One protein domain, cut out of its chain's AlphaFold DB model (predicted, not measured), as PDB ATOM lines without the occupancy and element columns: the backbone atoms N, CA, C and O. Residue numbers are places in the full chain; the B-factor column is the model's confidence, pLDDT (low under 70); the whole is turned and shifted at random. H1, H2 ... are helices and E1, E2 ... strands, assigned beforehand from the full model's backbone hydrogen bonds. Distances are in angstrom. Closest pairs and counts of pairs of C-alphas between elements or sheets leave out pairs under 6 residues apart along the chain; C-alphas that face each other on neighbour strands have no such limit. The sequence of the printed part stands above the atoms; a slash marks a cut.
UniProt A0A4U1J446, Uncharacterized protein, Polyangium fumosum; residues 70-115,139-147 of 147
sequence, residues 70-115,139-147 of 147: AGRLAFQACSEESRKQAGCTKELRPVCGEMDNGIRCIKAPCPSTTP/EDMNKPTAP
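AT A GLANCE: This is residues 70 to 115 and 139 to 147 of the 147 residues of an uncharacterized protein of Polyangium fumosum (UniProt A0A4U1J446). Little regular structure is here: a small hairpin of strands E1 and E2 sits between two long loops, whose residues 79 to 93, with the short helix H1, and 105 to 110 stick out. The 55 printed residues hold one named helix, then two antiparallel strands; the class is mixed, with 13 residues in named elements. The whole is only just loose, close to extended, with a radius of gyration of the C-alphas of 14.7 A and spans of 40 by 33 by 22 A.

IN THESE COORDINATES: Find C-alpha 80 at (346.861, 186.956, 312.071), where H1 begins, residues 80 to 83. E1, residues 95 to 100, runs 15.8 A; E2, residues 113 to 115, ends at (359.247, 196.254, 298.936).

HOW THE PARTS SIT: In the hairpin, at 160 degrees, look for N 99 and O 114, 2.9 A apart, within hydrogen-bond range. H1 and E2 are apart. H1 is too short for an O i to N i+4 pair.

THE WHOLE: Both links are long. Residues 116 to 138 are not printed; C-alphas 115 and 139 are 9.8 A apart. Residues 70 and 147 have pLDDT under 70.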
ATOM      1  N   ALA A  70     340.239 201.907 296.726       57.59
ATOM      2  CA  ALA A  70     339.266 200.838 296.807       57.59
ATOM      3  C   ALA A  70     339.237 200.191 295.427       57.59
ATOM      4  O   ALA A  70     338.555 200.639 294.510       57.59
ATOM      5  N   GLY A  71     340.071 199.176 295.244       72.81
ATOM      6  CA  GLY A  71     340.267 198.558 293.946       72.81
ATOM      7  C   GLY A  71     340.959 197.214 294.063       72.81
ATOM      8  O   GLY A  71     341.476 196.838 295.112       72.81
ATOM      9  N   ARG A  72     341.008 196.481 292.951       75.19
ATOM     10  CA  ARG A  72     341.674 195.168 292.879       75.19
ATOM     11  C   ARG A  72     343.185 195.222 293.128       75.19
ATOM     12  O   ARG A  72     343.799 194.167 293.169       75.19
ATOM     13  N   LEU A  73     343.757 196.417 293.275       86.38
ATOM     14  CA  LEU A  73     345.176 196.684 293.512       86.38
ATOM     15  C   LEU A  73     345.425 197.377 294.857       86.38
ATOM     16  O   LEU A  73     346.521 197.867 295.108       86.38
ATOM     17  N   ALA A  74     344.413 197.416 295.725       91.12
ATOM     18  CA  ALA A  74     344.552 197.938 297.074       91.12
ATOM     19  C   ALA A  74     345.639 197.185 297.852       91.12
ATOM     20  O   ALA A  74     345.839 195.982 297.665       91.12
ATOM     21  N   PHE A  75     346.290 197.888 298.779       95.12
ATOM     22  CA  PHE A  75     347.171 197.253 299.751       95.12
ATOM     23  C   PHE A  75     346.374 196.338 300.687       95.12
ATOM     24  O   PHE A  75     345.474 196.793 301.406       95.12
ATOM     25  N   GLN A  76     346.764 195.066 300.715       96.94
ATOM     26  CA  GLN A  76     346.176 194.008 301.522       96.94
ATOM     27  C   GLN A  76     347.071 193.729 302.730       96.94
ATOM     28  O   GLN A  76     348.164 193.181 302.598       96.94
ATOM     29  N   ALA A  77     346.604 194.094 303.923       97.31
ATOM     30  CA  ALA A  77     347.316 193.794 305.163       97.31
ATOM     31  C   ALA A  77     347.291 192.284 305.456       97.31
ATOM     32  O   ALA A  77     346.267 191.624 305.262       97.31
ATOM     33  N   CYS A  78     348.398 191.740 305.962       97.88
ATOM     34  CA  CYS A  78     348.457 190.341 306.375       97.88
ATOM     35  C   CYS A  78     347.782 190.157 307.740       97.88
ATOM     36  O   CYS A  78     348.248 190.695 308.748       97.88
ATOM     37  N   SER A  79     346.691 189.387 307.768       97.31
ATOM     38  CA  SER A  79     345.949 189.058 308.988       97.31
ATOM     39  C   SER A  79     346.683 188.026 309.848       97.31
ATOM     40  O   SER A  79     347.480 187.233 309.342       97.31
ATOM     41  N   GLU A  80     346.353 187.976 311.140       97.06
ATOM     42  CA  GLU A  80     346.861 186.956 312.071       97.06
ATOM     43  C   GLU A  80     346.608 185.523 311.595       97.06
ATOM     44  O   GLU A  80     347.451 184.648 311.775       97.06
ATOM     45  N   GLU A  81     345.458 185.280 310.966       96.31
ATOM     46  CA  GLU A  81     345.127 183.978 310.391       96.31
ATOM     47  C   GLU A  81     346.084 183.629 309.244       96.31
ATOM     48  O   GLU A  81     346.723 182.581 309.275       96.31
ATOM     49  N   SER A  82     346.278 184.551 308.293       96.50
ATOM     50  CA  SER A  82     347.164 184.326 307.142       96.50
ATOM     51  C   SER A  82     348.627 184.085 307.529       96.50
ATOM     52  O   SER A  82     349.319 183.329 306.853       96.50
ATOM     53  N   ARG A  83     349.091 184.679 308.637       97.19
ATOM     54  CA  ARG A  83     350.446 184.483 309.183       97.19
ATOM     55  C   ARG A  83     350.651 183.096 309.784       97.19
ATOM     56  O   ARG A  83     351.769 182.595 309.800       97.19
ATOM     57  N   LYS A  84     349.582 182.485 310.299       97.44
ATOM     58  CA  LYS A  84     349.608 181.188 310.995       97.44
ATOM     59  C   LYS A  84     349.373 180.003 310.061       97.44
ATOM     60  O   LYS A  84     349.324 178.865 310.528       97.44
ATOM     61  N   GLN A  85     349.241 180.248 308.757       96.44
ATOM     62  CA  GLN A  85     349.118 179.187 307.767       96.44
ATOM     63  C   GLN A  85     350.319 178.235 307.866       96.44
ATOM     64  O   GLN A  85     351.469 178.652 307.758       96.44
ATOM     65  N   ALA A  86     350.057 176.935 308.023       95.31
ATOM     66  CA  ALA A  86     351.115 175.927 308.155       95.31
ATOM     67  C   ALA A  86     351.931 175.718 306.864       95.31
ATOM     68  O   ALA A  86     353.027 175.162 306.894       95.31
ATOM     69  N   GLY A  87     351.397 176.139 305.716       95.50
ATOM     70  CA  GLY A  87     352.073 176.028 304.435       95.50
ATOM     71  C   GLY A  87     351.333 176.759 303.324       95.50
ATOM     72  O   GLY A  87     350.137 177.035 303.422       95.50
ATOM     73  N   CYS A  88     352.065 177.047 302.251       97.56
ATOM     74  CA  CYS A  88     351.556 177.743 301.077       97.56
ATOM     75  C   CYS A  88     351.551 176.837 299.848       97.56
ATOM     76  O   CYS A  88     352.408 175.963 299.687       97.56
ATOM     77  N   THR A  89     350.592 177.065 298.951       96.62
ATOM     78  CA  THR A  89     350.565 176.396 297.649       96.62
ATOM     79  C   THR A  89     351.750 176.851 296.793       96.62
ATOM     80  O   THR A  89     352.307 177.936 296.979       96.62
ATOM     81  N   LYS A  90     352.126 176.029 295.807       97.00
ATOM     82  CA  LYS A  90     353.189 176.343 294.832       97.00
ATOM     83  C   LYS A  90     352.701 177.200 293.659       97.00
ATOM     84  O   LYS A  90     353.338 177.241 292.613       97.00
ATOM     85  N   GLU A  91     351.545 177.835 293.804       97.12
ATOM     86  CA  GLU A  91     350.984 178.683 292.764       97.12
ATOM     87  C   GLU A  91     351.845 179.937 292.570       97.12
ATOM     88  O   GLU A  91     352.252 180.572 293.545       97.12
ATOM     89  N   LEU A  92     352.098 180.301 291.313       97.56
ATOM     90  CA  LEU A  92     352.857 181.494 290.961       97.56
ATOM     91  C   LEU A  92     351.897 182.630 290.580       97.56
ATOM     92  O   LEU A  92     351.479 182.750 289.432       97.56
ATOM     93  N   ARG A  93     351.557 183.462 291.566       97.56
ATOM     94  CA  ARG A  93     350.788 184.706 291.420       97.56
ATOM     95  C   ARG A  93     351.519 185.830 292.163       97.56
ATOM     96  O   ARG A  93     351.175 186.086 293.316       97.56
ATOM     97  N   PRO A  94     352.542 186.454 291.551       97.62
ATOM     98  CA  PRO A  94     353.449 187.344 292.262       97.62
ATOM     99  C   PRO A  94     352.750 188.525 292.934       97.62
ATOM    100  O   PRO A  94     351.854 189.139 292.356       97.62
ATOM    101  N   VAL A  95     353.199 188.849 294.142       98.00
ATOM    102  CA  VAL A  95     352.728 189.999 294.925       98.00
ATOM    103  C   VAL A  95     353.915 190.813 295.424       98.00
ATOM    104  O   VAL A  95     354.994 190.257 295.635       98.00
ATOM    105  N   CYS A  96     353.719 192.106 295.653       98.12
ATOM    106  CA  CYS A  96     354.730 192.998 296.193       98.12
ATOM    107  C   CYS A  96     354.446 193.167 297.676       98.12
ATOM    108  O   CYS A  96     353.500 193.852 298.047       98.12
ATOM    109  N   GLY A  97     355.210 192.483 298.520       97.69
ATOM    110  CA  GLY A  97     355.088 192.588 299.965       97.69
ATOM    111  C   GLY A  97     355.873 193.779 300.499       97.69
ATOM    112  O   GLY A  97     357.004 194.020 300.080       97.69
ATOM    113  N   GLU A  98     355.292 194.495 301.450       97.75
ATOM    114  CA  GLU A  98     355.985 195.508 302.234       97.75
ATOM    115  C   GLU A  98     356.641 194.834 303.444       97.75
ATOM    116  O   GLU A  98     355.954 194.318 304.324       97.75
ATOM    117  N   MET A  99     357.975 194.791 303.477       97.88
ATOM    118  CA  MET A  99     358.726 194.205 304.587       97.88
ATOM    119  C   MET A  99     359.235 195.285 305.532       97.88
ATOM    120  O   MET A  99     359.910 196.209 305.089       97.88
ATOM    121  N   ASP A 100     359.014 195.123 306.830       96.69
ATOM    122  CA  ASP A 100     359.700 195.908 307.849       96.69
ATOM    123  C   ASP A 100     361.191 195.541 307.883       96.69
ATOM    124  O   ASP A 100     361.572 194.380 308.071       96.69
ATOM    125  N   ASN A 101     362.053 196.540 307.703       96.31
ATOM    126  CA  ASN A 101     363.503 196.355 307.746       96.31
ATOM    127  C   ASN A 101     364.101 196.661 309.130       96.31
ATOM    128  O   ASN A 101     365.311 196.530 309.316       96.31
ATOM    129  N   GLY A 102     363.266 197.037 310.105       94.94
ATOM    130  CA  GLY A 102     363.684 197.346 311.471       94.94
ATOM    131  C   GLY A 102     364.359 198.711 311.629       94.94
ATOM    132  O   GLY A 102     364.756 199.062 312.739       94.94
ATOM    133  N   ILE A 103     364.476 199.506 310.560       94.88
ATOM    134  CA  ILE A 103     364.995 200.870 310.647       94.88
ATOM    135  C   ILE A 103     363.950 201.737 311.356       94.88
ATOM    136  O   ILE A 103     362.765 201.721 311.020       94.88
ATOM    137  N   ARG A 104     364.393 202.491 312.366       94.12
ATOM    138  CA  ARG A 104     363.581 203.450 313.124       94.12
ATOM    139  C   ARG A 104     364.380 204.741 313.275       94.12
ATOM    140  O   ARG A 104     365.358 204.792 314.013       94.12
ATOM    141  N   CYS A 105     363.999 205.771 312.532       92.56
ATOM    142  CA  CYS A 105     364.711 207.044 312.484       92.56
ATOM    143  C   CYS A 105     364.022 208.077 313.377       92.56
ATOM    144  O   CYS A 105     362.800 208.077 313.500       92.56
ATOM    145  N   ILE A 106     364.794 209.011 313.933       95.06
ATOM    146  CA  ILE A 106     364.244 210.130 314.719       95.06
ATOM    147  C   ILE A 106     363.639 211.213 313.808       95.06
ATOM    148  O   ILE A 106     362.690 211.890 314.194       95.06
ATOM    149  N   LYS A 107     364.168 211.376 312.585       92.50
ATOM    150  CA  LYS A 107     363.736 212.395 311.617       92.50
ATOM    151  C   LYS A 107     363.315 211.753 310.294       92.50
ATOM    152  O   LYS A 107     363.961 210.815 309.834       92.50
ATOM    153  N   ALA A 108     362.239 212.264 309.701       92.38
ATOM    154  CA  ALA A 108     361.693 211.802 308.425       92.38
ATOM    155  C   ALA A 108     362.437 212.410 307.211       92.38
ATOM    156  O   ALA A 108     362.969 213.520 307.332       92.38
ATOM    157  N   PRO A 109     362.435 211.735 306.041       91.50
ATOM    158  CA  PRO A 109     361.803 210.438 305.761       91.50
ATOM    159  C   PRO A 109     362.616 209.255 306.306       91.50
ATOM    160  O   PRO A 109     363.837 209.224 306.184       91.50
ATOM    161  N   CYS A 110     361.925 208.276 306.895       90.19
ATOM    162  CA  CYS A 110     362.546 207.042 307.368       90.19
ATOM    163  C   CYS A 110     362.112 205.873 306.480       90.19
ATOM    164  O   CYS A 110     360.925 205.534 306.486       90.19
ATOM    165  N   PRO A 111     363.024 205.250 305.717       92.31
ATOM    166  CA  PRO A 111     362.707 204.069 304.928       92.31
ATOM    167  C   PRO A 111     362.637 202.844 305.850       92.31
ATOM    168  O   PRO A 111     363.527 202.001 305.841       92.31
ATOM    169  N   SER A 112     361.598 202.770 306.682       95.50
ATOM    170  CA  SER A 112     361.362 201.665 307.627       95.50
ATOM    171  C   SER A 112     360.854 200.394 306.945       95.50
ATOM    172  O   SER A 112     360.741 199.347 307.580       95.50
ATOM    173  N   THR A 113     360.514 200.480 305.661       95.69
ATOM    174  CA  THR A 113     359.984 199.367 304.883       95.69
ATOM    175  C   THR A 113     360.778 199.162 303.600       95.69
ATOM    176  O   THR A 113     361.470 200.051 303.099       95.69
ATOM    177  N   THR A 114     360.746 197.944 303.081       96.00
ATOM    178  CA  THR A 114     361.402 197.565 301.831       96.00
ATOM    179  C   THR A 114     360.451 196.683 301.025       96.00
ATOM    180  O   THR A 114     360.014 195.651 301.538       96.00
ATOM    181  N   PRO A 115     360.103 197.069 299.785       96.69
ATOM    182  CA  PRO A 115     359.247 196.254 298.936       96.69
ATOM    183  C   PRO A 115     360.006 195.014 298.450       96.69
ATOM    184  O   PRO A 115     361.183 195.092 298.088       96.69
ATOM    185  N   GLU A 139     358.201 194.939 290.528       95.44
ATOM    186  CA  GLU A 139     358.639 195.405 289.221       95.44
ATOM    187  C   GLU A 139     357.497 196.103 288.477       95.44
ATOM    188  O   GLU A 139     357.715 197.149 287.872       95.44
ATOM    189  N   ASP A 140     356.280 195.557 288.545       94.06
ATOM    190  CA  ASP A 140     355.103 196.159 287.918       94.06
ATOM    191  C   ASP A 140     354.658 197.441 288.628       94.06
ATOM    192  O   ASP A 140     354.252 198.379 287.948       94.06
ATOM    193  N   MET A 141     354.783 197.519 289.961       90.06
ATOM    194  CA  MET A 141     354.467 198.740 290.723       90.06
ATOM    195  C   MET A 141     355.306 199.945 290.289       90.06
ATOM    196  O   MET A 141     354.837 201.075 290.352       90.06
ATOM    197  N   ASN A 142     356.544 199.713 289.852       88.00
ATOM    198  CA  ASN A 142     357.474 200.778 289.478       88.00
ATOM    199  C   ASN A 142     357.376 201.180 287.997       88.00
ATOM    200  O   ASN A 142     358.132 202.041 287.538       88.00
ATOM    201  N   LYS A 143     356.485 200.556 287.216       90.88
ATOM    202  CA  LYS A 143     356.302 200.911 285.806       90.88
ATOM    203  C   LYS A 143     355.465 202.190 285.686       90.88
ATOM    204  O   LYS A 143     354.494 202.344 286.414       90.88
ATOM    205  N   PRO A 144     355.741 203.064 284.698       82.62
ATOM    206  CA  PRO A 144     354.913 204.249 284.433       82.62
ATOM    207  C   PRO A 144     353.455 203.928 284.080       82.62
ATOM    208  O   PRO A 144     352.599 204.800 284.120       82.62
ATOM    209  N   THR A 145     353.194 202.683 283.680       76.94
ATOM    210  CA  THR A 145     351.871 202.151 283.349       76.94
ATOM    211  C   THR A 145     351.266 201.344 284.498       76.94
ATOM    212  O   THR A 145     350.352 200.555 284.256       76.94
ATOM    213  N   ALA A 146     351.826 201.446 285.709       71.06
ATOM    214  CA  ALA A 146     351.186 200.909 286.899       71.06
ATOM    215  C   ALA A 146     349.787 201.549 287.023       71.06
ATOM    216  O   ALA A 146     349.667 202.748 286.756       71.06
ATOM    217  N   PRO A 147     348.737 200.762 287.317       61.25
ATOM    218  CA  PRO A 147     347.366 201.271 287.327       61.25
ATOM    219  C   PRO A 147     347.096 202.276 288.448       61.25
ATOM    220  O   PRO A 147     347.803 202.221 289.480       61.25
TER     221      PRO A 147